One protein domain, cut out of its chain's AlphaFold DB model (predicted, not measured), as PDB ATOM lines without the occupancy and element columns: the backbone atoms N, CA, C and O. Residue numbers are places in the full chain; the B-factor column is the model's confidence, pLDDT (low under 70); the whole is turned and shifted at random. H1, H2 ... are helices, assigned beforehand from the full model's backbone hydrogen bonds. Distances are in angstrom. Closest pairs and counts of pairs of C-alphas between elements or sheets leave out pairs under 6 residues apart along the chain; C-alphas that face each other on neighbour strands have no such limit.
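AT A GLANCE: This is residues 3 to 102 of the 172 residues of an uncharacterized protein of Chlamydomonas eustigma (UniProt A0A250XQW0). A compact body of helices has a free arm at each end: residues 3 to 16 of the long H1 stick out one way, residues 94 to 102, of which 94 to 98 belong to H7, the other. H1, H4 and H7 follow one another along the long axis, H4 in the middle, and the shorter H2, H3, H5 and H6 fill out the body. The printed part has 100 residues with seven named helices, H1 to H7 in order, and no named strand: all helix. It is loose, with a radius of gyration of the C-alphas of 16.7 A, and spans 65 by 25 by 20 A.

HOW THE PARTS SIT: H1, residues 3 to 27, touches H3, residues 40 to 48, with residues 17 to 24 alone, about perpendicular at 85 degrees; their closest C-alphas, Arg 20 and Leu 47, are 6.1 A apart. The hub is H4, residues 50 to 63. H1 touches it with residues 20 to 27 alone, at a shallow tilt of 5 degrees, the same way (closest C-alphas Leu 27 and Ser 54, 6.9 A). H2, residues 29 to 32, touches H5, residues 69 to 75 (closest C-alphas Met 31 and Thr 74, 5.2 A). H4 also touches H5 (Arg 61 and Val 69, 6.2 A), H6, residues 78 to 82 (Val 53 and Val 80, 5.9 A), and H7, residues 85 to 98 (Lys 56 and Glu 85, 6.2 A), the last at a shallow tilt of 23 degrees, the same way. Every O i to N i+4 pair is within hydrogen-bond range in H3 to H7, and 20 of 21 in H1; H2 is too short for one.

IN THESE COORDINATES: H1 begins with C-alpha 3 at (222.994, 106.347, 71.677) and is 36.9 A long; H2 is 5.3 A, H3 12.0 A, H4 19.8 A, H5 9.8 A, H6 5.5 A and H7 20.0 A, ending with C-alpha 98 at (187.827, 74.738, 111.943).

THE WHOLE: The C-alphas farthest apart, Leu 3 and Gly 101, are 65.8 A apart. No link is long, and the printed part has no cut. Residues 3 and 9 are under pLDDT 70 in this model.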
ATOM      1  N   LEU A   3     222.376 106.709  70.393       61.91
ATOM      2  CA  LEU A   3     222.994 106.347  71.677       61.91
ATOM      3  C   LEU A   3     222.522 107.211  72.859       61.91
ATOM      4  O   LEU A   3     222.486 106.736  73.988       61.91
ATOM      5  N   THR A   4     222.142 108.467  72.618       73.06
ATOM      6  CA  THR A   4     221.658 109.379  73.666       73.06
ATOM      7  C   THR A   4     220.210 109.109  74.067       73.06
ATOM      8  O   THR A   4     219.864 109.316  75.224       73.06
ATOM      9  N   PHE A   5     219.367 108.618  73.155       71.75
ATOM     10  CA  PHE A   5     217.956 108.346  73.445       71.75
ATOM     11  C   PHE A   5     217.774 107.045  74.243       71.75
ATOM     12  O   PHE A   5     217.075 107.044  75.254       71.75
ATOM     13  N   ASP A   6     218.489 105.976  73.873       72.81
ATOM     14  CA  ASP A   6     218.465 104.700  74.606       72.81
ATOM     15  C   ASP A   6     218.996 104.838  76.044       72.81
ATOM     16  O   ASP A   6     218.490 104.197  76.965       72.81
ATOM     17  N   ALA A   7     219.994 105.703  76.262       72.12
ATOM     18  CA  ALA A   7     220.519 105.987  77.596       72.12
ATOM     19  C   ALA A   7     219.483 106.691  78.490       72.12
ATOM     20  O   ALA A   7     219.331 106.331  79.657       72.12
ATOM     21  N   VAL A   8     218.735 107.652  77.935       70.50
ATOM     22  CA  VAL A   8     217.680 108.379  78.660       70.50
ATOM     23  C   VAL A   8     216.506 107.459  79.002       70.50
ATOM     24  O   VAL A   8     215.986 107.530  80.115       70.50
ATOM     25  N   LEU A   9     216.113 106.565  78.088       68.75
ATOM     26  CA  LEU A   9     215.070 105.571  78.357       68.75
ATOM     27  C   LEU A   9     215.477 104.620  79.490       68.75
ATOM     28  O   LEU A   9     214.736 104.483  80.461       68.75
ATOM     29  N   ARG A  10     216.696 104.066  79.441       78.62
ATOM     30  CA  ARG A  10     217.218 103.200  80.514       78.62
ATOM     31  C   ARG A  10     217.297 103.911  81.863       78.62
ATOM     32  O   ARG A  10     216.992 103.309  82.888       78.62
ATOM     33  N   GLN A  11     217.690 105.184  81.876       79.62
ATOM     34  CA  GLN A  11     217.750 105.972  83.106       79.62
ATOM     35  C   GLN A  11     216.357 106.196  83.706       79.62
ATOM     36  O   GLN A  11     216.183 106.073  84.918       79.62
ATOM     37  N   LYS A  12     215.352 106.479  82.868       80.38
ATOM     38  CA  LYS A  12     213.965 106.662  83.312       80.38
ATOM     39  C   LYS A  12     213.389 105.382  83.922       80.38
ATOM     40  O   LYS A  12     212.744 105.453  84.970       80.38
ATOM     41  N   ASP A  13     213.652 104.235  83.302       86.12
ATOM     42  CA  ASP A  13     213.201 102.936  83.807       86.12
ATOM     43  C   ASP A  13     213.841 102.612  85.163       86.12
ATOM     44  O   ASP A  13     213.155 102.179  86.088       86.12
ATOM     45  N   MET A  14     215.135 102.911  85.322       87.12
ATOM     46  CA  MET A  14     215.856 102.721  86.583       87.12
ATOM     47  C   MET A  14     215.268 103.573  87.716       87.12
ATOM     48  O   MET A  14     214.949 103.034  88.774       87.12
ATOM     49  N   CYS A  15     215.029 104.870  87.484       89.94
ATOM     50  CA  CYS A  15     214.418 105.745  88.492       89.94
ATOM     51  C   CYS A  15     213.009 105.280  88.900       89.94
ATOM     52  O   CYS A  15     212.622 105.406  90.064       89.94
ATOM     53  N   MET A  16     212.228 104.732  87.962       90.94
ATOM     54  CA  MET A  16     210.907 104.181  88.275       90.94
ATOM     55  C   MET A  16     211.014 102.948  89.179       90.94
ATOM     56  O   MET A  16     210.269 102.836  90.153       90.94
ATOM     57  N   VAL A  17     211.940 102.035  88.877       90.81
ATOM     58  CA  VAL A  17     212.176 100.832  89.687       90.81
ATOM     59  C   VAL A  17     212.650 101.204  91.091       90.81
ATOM     60  O   VAL A  17     212.104 100.692  92.063       90.81
ATOM     61  N   GLU A  18     213.593 102.139  91.218       92.12
ATOM     62  CA  GLU A  18     214.077 102.638  92.513       92.12
ATOM     63  C   GLU A  18     212.949 103.252  93.352       92.12
ATOM     64  O   GLU A  18     212.820 102.956  94.543       92.12
ATOM     65  N   SER A  19     212.076 104.053  92.731       94.75
ATOM     66  CA  SER A  19     210.912 104.624  93.413       94.75
ATOM     67  C   SER A  19     209.950 103.540  93.906       94.75
ATOM     68  O   SER A  19     209.501 103.590  95.051       94.75
ATOM     69  N   ARG A  20     209.663 102.530  93.075       94.81
ATOM     70  CA  ARG A  20     208.793 101.408  93.457       94.81
ATOM     71  C   ARG A  20     209.413 100.550  94.563       94.81
ATOM     72  O   ARG A  20     208.705 100.157  95.484       94.81
ATOM     73  N   LEU A  21     210.724 100.314  94.528       93.75
ATOM     74  CA  LEU A  21     211.452  99.621  95.597       93.75
ATOM     75  C   LEU A  21     211.376 100.382  96.920       93.75
ATOM     76  O   LEU A  21     211.135  99.777  97.962       93.75
ATOM     77  N   SER A  22     211.527 101.707  96.884       94.88
ATOM     78  CA  SER A  22     211.387 102.552  98.074       94.88
ATOM     79  C   SER A  22     209.967 102.501  98.656       94.88
ATOM     80  O   SER A  22     209.800 102.389  99.873       94.88
ATOM     81  N   GLN A  23     208.938 102.501  97.801       95.44
ATOM     82  CA  GLN A  23     207.547 102.330  98.230       95.44
ATOM     83  C   GLN A  23     207.313 100.945  98.842       95.44
ATOM     84  O   GLN A  23     206.761 100.848  99.936       95.44
ATOM     85  N   LEU A  24     207.799  99.878  98.199       94.94
ATOM     86  CA  LEU A  24     207.699  98.517  98.727       94.94
ATOM     87  C   LEU A  24     208.394  98.386 100.089       94.94
ATOM     88  O   LEU A  24     207.818  97.822 101.012       94.94
ATOM     89  N   ALA A  25     209.590  98.958 100.244       94.44
ATOM     90  CA  ALA A  25     210.310  98.991 101.517       94.44
ATOM     91  C   ALA A  25     209.562  99.781 102.606       94.44
ATOM     92  O   ALA A  25     209.692  99.472 103.786       94.44
ATOM     93  N   THR A  26     208.753 100.772 102.222       95.25
ATOM     94  CA  THR A  26     207.888 101.508 103.156       95.25
ATOM     95  C   THR A  26     206.693 100.662 103.601       95.25
ATOM     96  O   THR A  26     206.329 100.682 104.775       95.25
ATOM     97  N   LEU A  27     206.093  99.899 102.681       94.62
ATOM     98  CA  LEU A  27     204.972  98.999 102.977       94.62
ATOM     99  C   LEU A  27     205.411  97.774 103.799       94.62
ATOM    100  O   LEU A  27     204.681  97.321 104.680       94.62
ATOM    101  N   LEU A  28     206.602  97.246 103.510       95.31
ATOM    102  CA  LEU A  28     207.155  96.014 104.070       95.31
ATOM    103  C   LEU A  28     208.579  96.254 104.605       95.31
ATOM    104  O   LEU A  28     209.556  95.774 104.020       95.31
ATOM    105  N   PRO A  29     208.731  96.981 105.726       94.19
ATOM    106  CA  PRO A  29     210.044  97.324 106.273       94.19
ATOM    107  C   PRO A  29     210.889  96.097 106.641       94.19
ATOM    108  O   PRO A  29     212.103  96.109 106.450       94.19
ATOM    109  N   ASP A  30     210.272  95.003 107.102       93.19
ATOM    110  CA  ASP A  30     210.996  93.763 107.425       93.19
ATOM    111  C   ASP A  30     211.532  93.058 106.168       93.19
ATOM    112  O   ASP A  30     212.520  92.315 106.229       93.19
ATOM    113  N   MET A  31     210.906  93.310 105.017       92.31
ATOM    114  CA  MET A  31     211.317  92.762 103.731       92.31
ATOM    115  C   MET A  31     212.510  93.513 103.149       92.31
ATOM    116  O   MET A  31     213.299  92.895 102.439       92.31
ATOM    117  N   ALA A  32     212.685  94.801 103.476       90.62
ATOM    118  CA  ALA A  32     213.748  95.652 102.934       90.62
ATOM    119  C   ALA A  32     215.140  95.006 103.064       90.62
ATOM    120  O   ALA A  32     215.891  94.936 102.094       90.62
ATOM    121  N   ASN A  33     215.428  94.408 104.223       87.88
ATOM    122  CA  ASN A  33     216.694  93.714 104.500       87.88
ATOM    123  C   ASN A  33     216.879  92.404 103.710       87.88
ATOM    124  O   ASN A  33     217.961  91.817 103.714       87.88
ATOM    125  N   LYS A  34     215.815  91.899 103.078       89.50
ATOM    126  CA  LYS A  34     215.802  90.659 102.295       89.50
ATOM    127  C   LYS A  34     215.647  90.893 100.795       89.50
ATOM    128  O   LYS A  34     215.829  89.932 100.055       89.50
ATOM    129  N   LEU A  35     215.356  92.118 100.344       88.06
ATOM    130  CA  LEU A  35     215.122  92.424  98.927       88.06
ATOM    131  C   LEU A  35     216.290  91.971  98.040       88.06
ATOM    132  O   LEU A  35     216.062  91.352  97.009       88.06
ATOM    133  N   GLU A  36     217.533  92.179  98.483       87.50
ATOM    134  CA  GLU A  36     218.742  91.789  97.735       87.50
ATOM    135  C   GLU A  36     218.899  90.273  97.543       87.50
ATOM    136  O   GLU A  36     219.584  89.822  96.629       87.50
ATOM    137  N   ARG A  37     218.292  89.474  98.427       90.25
ATOM    138  CA  ARG A  37     218.356  88.004  98.406       90.25
ATOM    139  C   ARG A  37     217.052  87.376  97.925       90.25
ATOM    140  O   ARG A  37     216.963  86.153  97.825       90.25
ATOM    141  N   MET A  38     216.031  88.194  97.684       90.38
ATOM    142  CA  MET A  38     214.742  87.739  97.198       90.38
ATOM    143  C   MET A  38     214.875  87.326  95.737       90.38
ATOM    144  O   MET A  38     215.646  87.908  94.972       90.38
ATOM    145  N   ARG A  39     214.114  86.309  95.336       92.19
ATOM    146  CA  ARG A  39     214.078  85.934  93.927       92.19
ATOM    147  C   ARG A  39     213.528  87.094  93.097       92.19
ATOM    148  O   ARG A  39     212.550  87.737  93.480       92.19
ATOM    149  N   VAL A  40     214.162  87.330  91.951       91.31
ATOM    150  CA  VAL A  40     213.854  88.465  91.070       91.31
ATOM    151  C   VAL A  40     212.417  88.413  90.556       91.31
ATOM    152  O   VAL A  40     211.792  89.456  90.419       91.31
ATOM    153  N   ASP A  41     211.877  87.221  90.313       92.69
ATOM    154  CA  ASP A  41     210.504  87.027  89.845       92.69
ATOM    155  C   ASP A  41     209.466  87.482  90.882       92.69
ATOM    156  O   ASP A  41     208.594  88.280  90.557       92.69
ATOM    157  N   ILE A  42     209.614  87.066  92.144       92.00
ATOM    158  CA  ILE A  42     208.745  87.490  93.254       92.00
ATOM    159  C   ILE A  42     208.824  89.006  93.434       92.00
ATOM    160  O   ILE A  42     207.798  89.679  93.527       92.00
ATOM    161  N   LEU A  43     210.046  89.549  93.462       93.38
ATOM    162  CA  LEU A  43     210.259  90.983  93.613       93.38
ATOM    163  C   LEU A  43     209.605  91.759  92.469       93.38
ATOM    164  O   LEU A  43     208.914  92.743  92.704       93.38
ATOM    165  N   TYR A  44     209.786  91.300  91.234       93.56
ATOM    166  CA  TYR A  44     209.190  91.927  90.067       93.56
ATOM    167  C   TYR A  44     207.660  91.913  90.131       93.56
ATOM    168  O   TYR A  44     207.046  92.954  89.908       93.56
ATOM    169  N   SER A  45     207.046  90.789  90.514       94.50
ATOM    170  CA  SER A  45     205.594  90.697  90.706       94.50
ATOM    171  C   SER A  45     205.082  91.668  91.773       94.50
ATOM    172  O   SER A  45     204.099  92.364  91.533       94.50
ATOM    173  N   LEU A  46     205.779  91.792  92.909       94.25
ATOM    174  CA  LEU A  46     205.431  92.767  93.952       94.25
ATOM    175  C   LEU A  46     205.537  94.209  93.443       94.25
ATOM    176  O   LEU A  46     204.680  95.040  93.732       94.25
ATOM    177  N   LEU A  47     206.589  94.515  92.681       95.06
ATOM    178  CA  LEU A  47     206.787  95.850  92.126       95.06
ATOM    179  C   LEU A  47     205.773  96.179  91.036       95.06
ATOM    180  O   LEU A  47     205.489  97.359  90.852       95.06
ATOM    181  N   GLN A  48     205.258  95.197  90.290       95.56
ATOM    182  CA  GLN A  48     204.275  95.439  89.233       95.56
ATOM    183  C   GLN A  48     202.947  95.966  89.789       95.56
ATOM    184  O   GLN A  48     202.415  96.916  89.208       95.56
ATOM    185  N   ASP A  49     202.484  95.424  90.918       95.06
ATOM    186  CA  ASP A  49     201.182  95.716  91.530       95.06
ATOM    187  C   ASP A  49     201.310  96.178  92.995       95.06
ATOM    188  O   ASP A  49     200.890  95.511  93.940       95.06
ATOM    189  N   LEU A  50     201.915  97.352  93.206       95.50
ATOM    190  CA  LEU A  50     202.058  97.918  94.555       95.50
ATOM    191  C   LEU A  50     200.718  98.298  95.191       95.50
ATOM    192  O   LEU A  50     200.579  98.219  96.410       95.50
ATOM    193  N   GLU A  51     199.743  98.715  94.382       95.56
ATOM    194  CA  GLU A  51     198.418  99.095  94.865       95.56
ATOM    195  C   GLU A  51     197.678  97.872  95.416       95.56
ATOM    196  O   GLU A  51     197.281  97.883  96.585       95.56
ATOM    197  N   GLY A  52     197.610  96.778  94.651       96.38
ATOM    198  CA  GLY A  52     197.020  95.524  95.115       96.38
ATOM    199  C   GLY A  52     197.760  94.927  96.313       96.38
ATOM    200  O   GLY A  52     197.122  94.437  97.246       96.38
ATOM    201  N   VAL A  53     199.096  95.027  96.360       96.62
ATOM    202  CA  VAL A  53     199.869  94.654  97.558       96.62
ATOM    203  C   VAL A  53     199.444  95.503  98.756       96.62
ATOM    204  O   VAL A  53     199.155  94.949  99.813       96.62
ATOM    205  N   SER A  54     199.360  96.827  98.614       97.00
ATOM    206  CA  SER A  54     198.984  97.711  99.723       97.00
ATOM    207  C   SER A  54     197.579  97.421 100.266       97.00
ATOM    208  O   SER A  54     197.414  97.341 101.484       97.00
ATOM    209  N   SER A  55     196.603  97.168  99.387       97.62
ATOM    210  CA  SER A  55     195.233  96.800  99.766       97.62
ATOM    211  C   SER A  55     195.197  95.482 100.547       97.62
ATOM    212  O   SER A  55     194.700  95.430 101.674       97.62
ATOM    213  N   LYS A  56     195.867  94.436 100.042       97.81
ATOM    214  CA  LYS A  56     195.971  93.141 100.740       97.81
ATOM    215  C   LYS A  56     196.693  93.252 102.084       97.81
ATOM    216  O   LYS A  56     196.327  92.559 103.030       97.81
ATOM    217  N   LEU A  57     197.700  94.119 102.214       97.31
ATOM    218  CA  LEU A  57     198.376  94.354 103.497       97.31
ATOM    219  C   LEU A  57     197.457  95.015 104.530       97.31
ATOM    220  O   LEU A  57     197.523  94.662 105.710       97.31
ATOM    221  N   LEU A  58     196.601  95.947 104.104       97.38
ATOM    222  CA  LEU A  58     195.578  96.537 104.969       97.38
ATOM    223  C   LEU A  58     194.561  95.480 105.406       97.38
ATOM    224  O   LEU A  58     194.342  95.328 106.607       97.38
ATOM    225  N   LEU A  59     194.052  94.677 104.468       97.94
ATOM    226  CA  LEU A  59     193.150  93.566 104.773       97.94
ATOM    227  C   LEU A  59     193.768  92.586 105.780       97.94
ATOM    228  O   LEU A  59     193.140  92.221 106.771       97.94
ATOM    229  N   LEU A  60     195.023  92.174 105.575       97.38
ATOM    230  CA  LEU A  60     195.717  91.279 106.504       97.38
ATOM    231  C   LEU A  60     195.872  91.899 107.896       97.38
ATOM    232  O   LEU A  60     195.791  91.181 108.892       97.38
ATOM    233  N   ARG A  61     196.063  93.219 107.992       96.81
ATOM    234  CA  ARG A  61     196.126  93.928 109.279       96.81
ATOM    235  C   ARG A  61     194.770  93.955 109.985       96.81
ATOM    236  O   ARG A  61     194.739  93.842 111.208       96.81
ATOM    237  N   GLU A  62     193.679  94.086 109.240       97.31
ATOM    238  CA  GLU A  62     192.318  94.012 109.783       97.31
ATOM    239  C   GLU A  62     191.967  92.593 110.241       97.31
ATOM    240  O   GLU A  62     191.403  92.404 111.320       97.31
ATOM    241  N   LEU A  63     192.346  91.584 109.452       96.50
ATOM    242  CA  LEU A  63     192.099  90.181 109.770       96.50
ATOM    243  C   LEU A  63     192.996  89.664 110.896       96.50
ATOM    244  O   LEU A  63     192.557  88.785 111.631       96.50
ATOM    245  N   MET A  64     194.211  90.188 111.065       95.81
ATOM    246  CA  MET A  64     195.160  89.741 112.090       95.81
ATOM    247  C   MET A  64     195.599  90.873 113.030       95.81
ATOM    248  O   MET A  64     196.774  91.265 113.036       95.81
ATOM    249  N   PRO A  65     194.688  91.406 113.865       93.50
ATOM    250  CA  PRO A  65     195.028  92.499 114.759       93.50
ATOM    251  C   PRO A  65     196.104  92.060 115.761       93.50
ATOM    252  O   PRO A  65     195.922  91.128 116.544       93.50
ATOM    253  N   GLY A  66     197.238  92.761 115.743       90.88
ATOM    254  CA  GLY A  66     198.370  92.517 116.640       90.88
ATOM    255  C   GLY A  66     199.476  91.619 116.081       90.88
ATOM    256  O   GLY A  66     200.492  91.476 116.755       90.88
ATOM    257  N   VAL A  67     199.321  91.068 114.872       94.81
ATOM    258  CA  VAL A  67     200.404  90.377 114.152       94.81
ATOM    259  C   VAL A  67     201.237  91.387 113.366       94.81
ATOM    260  O   VAL A  67     200.701  92.340 112.786       94.81
ATOM    261  N   ASN A  68     202.555  91.176 113.292       94.38
ATOM    262  CA  ASN A  68     203.386  91.942 112.366       94.38
ATOM    263  C   ASN A  68     203.173  91.442 110.924       94.38
ATOM    264  O   ASN A  68     203.874  90.550 110.445       94.38
ATOM    265  N   VAL A  69     202.219  92.052 110.215       95.31
ATOM    266  CA  VAL A  69     201.897  91.727 108.811       95.31
ATOM    267  C   VAL A  69     203.121  91.836 107.898       95.31
ATOM    268  O   VAL A  69     203.297  91.000 107.016       95.31
ATOM    269  N   SER A  70     204.001  92.815 108.128       94.56
ATOM    270  CA  SER A  70     205.221  92.982 107.332       94.56
ATOM    271  C   SER A  70     206.143  91.770 107.483       94.56
ATOM    272  O   SER A  70     206.566  91.179 106.487       94.56
ATOM    273  N   GLN A  71     206.381  91.316 108.714       93.44
ATOM    274  CA  GLN A  71     207.156  90.103 108.976       93.44
ATOM    275  C   GLN A  71     206.469  88.841 108.430       93.44
ATOM    276  O   GLN A  71     207.142  87.981 107.861       93.44
ATOM    277  N   PHE A  72     205.146  88.736 108.569       94.56
ATOM    278  CA  PHE A  72     204.354  87.616 108.060       94.56
ATOM    279  C   PHE A  72     204.467  87.485 106.531       94.56
ATOM    280  O   PHE A  72     204.890  86.442 106.031       94.56
ATOM    281  N   VAL A  73     204.220  88.565 105.784       94.94
ATOM    282  CA  VAL A  73     204.367  88.583 104.316       94.94
ATOM    283  C   VAL A  73     205.825  88.404 103.899       94.94
ATOM    284  O   VAL A  73     206.110  87.780 102.885       94.94
ATOM    285  N   THR A  74     206.785  88.859 104.706       92.81
ATOM    286  CA  THR A  74     208.210  88.595 104.457       92.81
ATOM    287  C   THR A  74     208.561  87.106 104.543       92.81
ATOM    288  O   THR A  74     209.464  86.652 103.837       92.81
ATOM    289  N   LYS A  75     207.894  86.333 105.411       91.62
ATOM    290  CA  LYS A  75     208.054  84.870 105.473       91.62
ATOM    291  C   LYS A  75     207.334  84.179 104.318       91.62
ATOM    292  O   LYS A  75     207.843  83.188 103.804       91.62
ATOM    293  N   TRP A  76     206.182  84.706 103.907       92.81
ATOM    294  CA  TRP A  76     205.356  84.095 102.873       92.81
ATOM    295  C   TRP A  76     204.802  85.132 101.874       92.81
ATOM    296  O   TRP A  76     203.620  85.474 101.920       92.81
ATOM    297  N   PRO A  77     205.638  85.626 100.933       92.81
ATOM    298  CA  PRO A  77     205.243  86.677  99.986       92.81
ATOM    299  C   PRO A  77     204.112  86.257  99.047       92.81
ATOM    300  O   PRO A  77     203.316  87.085  98.614       92.81
ATOM    301  N   SER A  78     204.018  84.958  98.764       92.00
ATOM    302  CA  SER A  78     202.983  84.382  97.910       92.00
ATOM    303  C   SER A  78     201.561  84.722  98.355       92.00
ATOM    304  O   SER A  78     200.693  84.786  97.496       92.00
ATOM    305  N   ILE A  79     201.291  85.001  99.639       94.62
ATOM    306  CA  ILE A  79     199.926  85.341 100.073       94.62
ATOM    307  C   ILE A  79     199.381  86.598  99.385       94.62
ATOM    308  O   ILE A  79     198.211  86.635  99.023       94.62
ATOM    309  N   VAL A  80     200.219  87.617  99.159       95.44
ATOM    310  CA  VAL A  80     199.777  88.856  98.498       95.44
ATOM    311  C   VAL A  80     199.857  88.770  96.973       95.44
ATOM    312  O   VAL A  80     199.266  89.598  96.282       95.44
ATOM    313  N   LEU A  81     200.567  87.773  96.441       93.56
ATOM    314  CA  LEU A  81     200.751  87.574  95.002       93.56
ATOM    315  C   LEU A  81     199.731  86.602  94.402       93.56
ATOM    316  O   LEU A  81     199.238  86.840  93.307       93.56
ATOM    317  N   GLU A  82     199.426  85.515  95.108       92.69
ATOM    318  CA  GLU A  82     198.626  84.392  94.605       92.69
ATOM    319  C   GLU A  82     197.162  84.455  95.055       92.69
ATOM    320  O   GLU A  82     196.311  83.840  94.420       92.69
ATOM    321  N   CYS A  83     196.855  85.167  96.144       93.50
ATOM    322  CA  CYS A  83     195.499  85.242  96.682       93.50
ATOM    323  C   CYS A  83     194.882  86.623  96.451       93.50
ATOM    324  O   CYS A  83     195.512  87.659  96.689       93.50
ATOM    325  N   ASP A  84     193.621  86.629  96.026       95.81
ATOM    326  CA  ASP A  84     192.769  87.812  96.091       95.81
ATOM    327  C   ASP A  84     192.213  88.028  97.512       95.81
ATOM    328  O   ASP A  84     192.345  87.190  98.410       95.81
ATOM    329  N   GLU A  85     191.622  89.200  97.728       97.00
ATOM    330  CA  GLU A  85     191.105  89.631  99.030       97.00
ATOM    331  C   GLU A  85     189.957  88.747  99.544       97.00
ATOM    332  O   GLU A  85     189.905  88.420 100.737       97.00
ATOM    333  N   ASP A  86     189.078  88.295  98.648       96.94
ATOM    334  CA  ASP A  86     187.951  87.420  98.981       96.94
ATOM    335  C   ASP A  86     188.440  86.043  99.441       96.94
ATOM    336  O   ASP A  86     187.976  85.504 100.452       96.94
ATOM    337  N   THR A  87     189.432  85.490  98.743       95.69
ATOM    338  CA  THR A  87     190.085  84.225  99.081       95.69
ATOM    339  C   THR A  87     190.760  84.319 100.437       95.69
ATOM    340  O   THR A  87     190.570  83.428 101.271       95.69
ATOM    341  N   ILE A  88     191.500  85.404 100.698       96.94
ATOM    342  CA  ILE A  88     192.137  85.633 102.000       96.94
ATOM    343  C   ILE A  88     191.069  85.647 103.101       96.94
ATOM    344  O   ILE A  88     191.154  84.879 104.063       96.94
ATOM    345  N   THR A  89     190.029  86.462 102.933       97.56
ATOM    346  CA  THR A  89     188.954  86.639 103.918       97.56
ATOM    347  C   THR A  89     188.231  85.329 104.215       97.56
ATOM    348  O   THR A  89     188.124  84.919 105.377       97.56
ATOM    349  N   ARG A  90     187.782  84.630 103.168       96.81
ATOM    350  CA  ARG A  90     187.090  83.342 103.286       96.81
ATOM    351  C   ARG A  90     187.963  82.311 103.987       96.81
ATOM    352  O   ARG A  90     187.477  81.551 104.824       96.81
ATOM    353  N   ARG A  91     189.252  82.271 103.658       95.94
ATOM    354  CA  ARG A  91     190.170  81.298 104.239       95.94
ATOM    355  C   ARG A  91     190.409  81.548 105.726       95.94
ATOM    356  O   ARG A  91     190.367  80.593 106.499       95.94
ATOM    357  N   PHE A  92     190.561  82.804 106.145       96.62
ATOM    358  CA  PHE A  92     190.625  83.161 107.566       96.62
ATOM    359  C   PHE A  92     189.355  82.764 108.325       96.62
ATOM    360  O   PHE A  92     189.448  82.218 109.426       96.62
ATOM    361  N   GLN A  93     188.173  83.012 107.750       96.56
ATOM    362  CA  GLN A  93     186.896  82.609 108.350       96.56
ATOM    363  C   GLN A  93     186.828  81.090 108.536       96.56
ATOM    364  O   GLN A  93     186.624  80.622 109.655       96.56
ATOM    365  N   LEU A  94     187.119  80.330 107.477       96.50
ATOM    366  CA  LEU A  94     187.133  78.870 107.516       96.50
ATOM    367  C   LEU A  94     188.106  78.338 108.581       96.50
ATOM    368  O   LEU A  94     187.750  77.456 109.358       96.50
ATOM    369  N   MET A  95     189.323  78.884 108.658       97.06
ATOM    370  CA  MET A  95     190.296  78.459 109.668       97.06
ATOM    371  C   MET A  95     189.800  78.721 111.095       97.06
ATOM    372  O   MET A  95     189.999  77.876 111.962       97.06
ATOM    373  N   ARG A  96     189.130  79.852 111.354       96.50
ATOM    374  CA  ARG A  96     188.557  80.164 112.679       96.50
ATOM    375  C   ARG A  96     187.424  79.217 113.061       96.50
ATOM    376  O   ARG A  96     187.326  78.830 114.222       96.50
ATOM    377  N   GLU A  97     186.600  78.822 112.095       96.94
ATOM    378  CA  GLU A  97     185.545  77.823 112.295       96.94
ATOM    379  C   GLU A  97     186.127  76.429 112.569       96.94
ATOM    380  O   GLU A  97     185.649  75.711 113.448       96.94
ATOM    381  N   GLN A  98     187.183  76.052 111.844       96.56
ATOM    382  CA  GLN A  98     187.827  74.738 111.943       96.56
ATOM    383  C   GLN A  98     188.741  74.590 113.167       96.56
ATOM    384  O   GLN A  98     189.012  73.466 113.593       96.56
ATOM    385  N   LEU A  99     189.212  75.700 113.740       96.94
ATOM    386  CA  LEU A  99     190.135  75.734 114.876       96.94
ATOM    387  C   LEU A  99     189.512  76.436 116.094       96.94
ATOM    388  O   LEU A  99     190.053  77.435 116.585       96.94
ATOM    389  N   PRO A 100     188.380  75.929 116.622       95.69
ATOM    390  CA  PRO A 100     187.680  76.585 117.715       95.69
ATOM    391  C   PRO A 100     188.563  76.663 118.964       95.69
ATOM    392  O   PRO A 100     189.171  75.681 119.393       95.69
ATOM    393  N   GLY A 101     188.617  77.853 119.563       94.00
ATOM    394  CA  GLY A 101     189.404  78.122 120.770       94.00
ATOM    395  C   GLY A 101     190.888  78.410 120.527       94.00
ATOM    396  O   GLY A 101     191.580  78.772 121.480       94.00
ATOM    397  N   LEU A 102     191.381  78.311 119.287       96.19
ATOM    398  CA  LEU A 102     192.734  78.738 118.928       96.19
ATOM    399  C   LEU A 102     192.737  80.168 118.378       96.19
ATOM    400  O   LEU A 102     191.792  80.618 117.735       96.19
TER     401      LEU A 102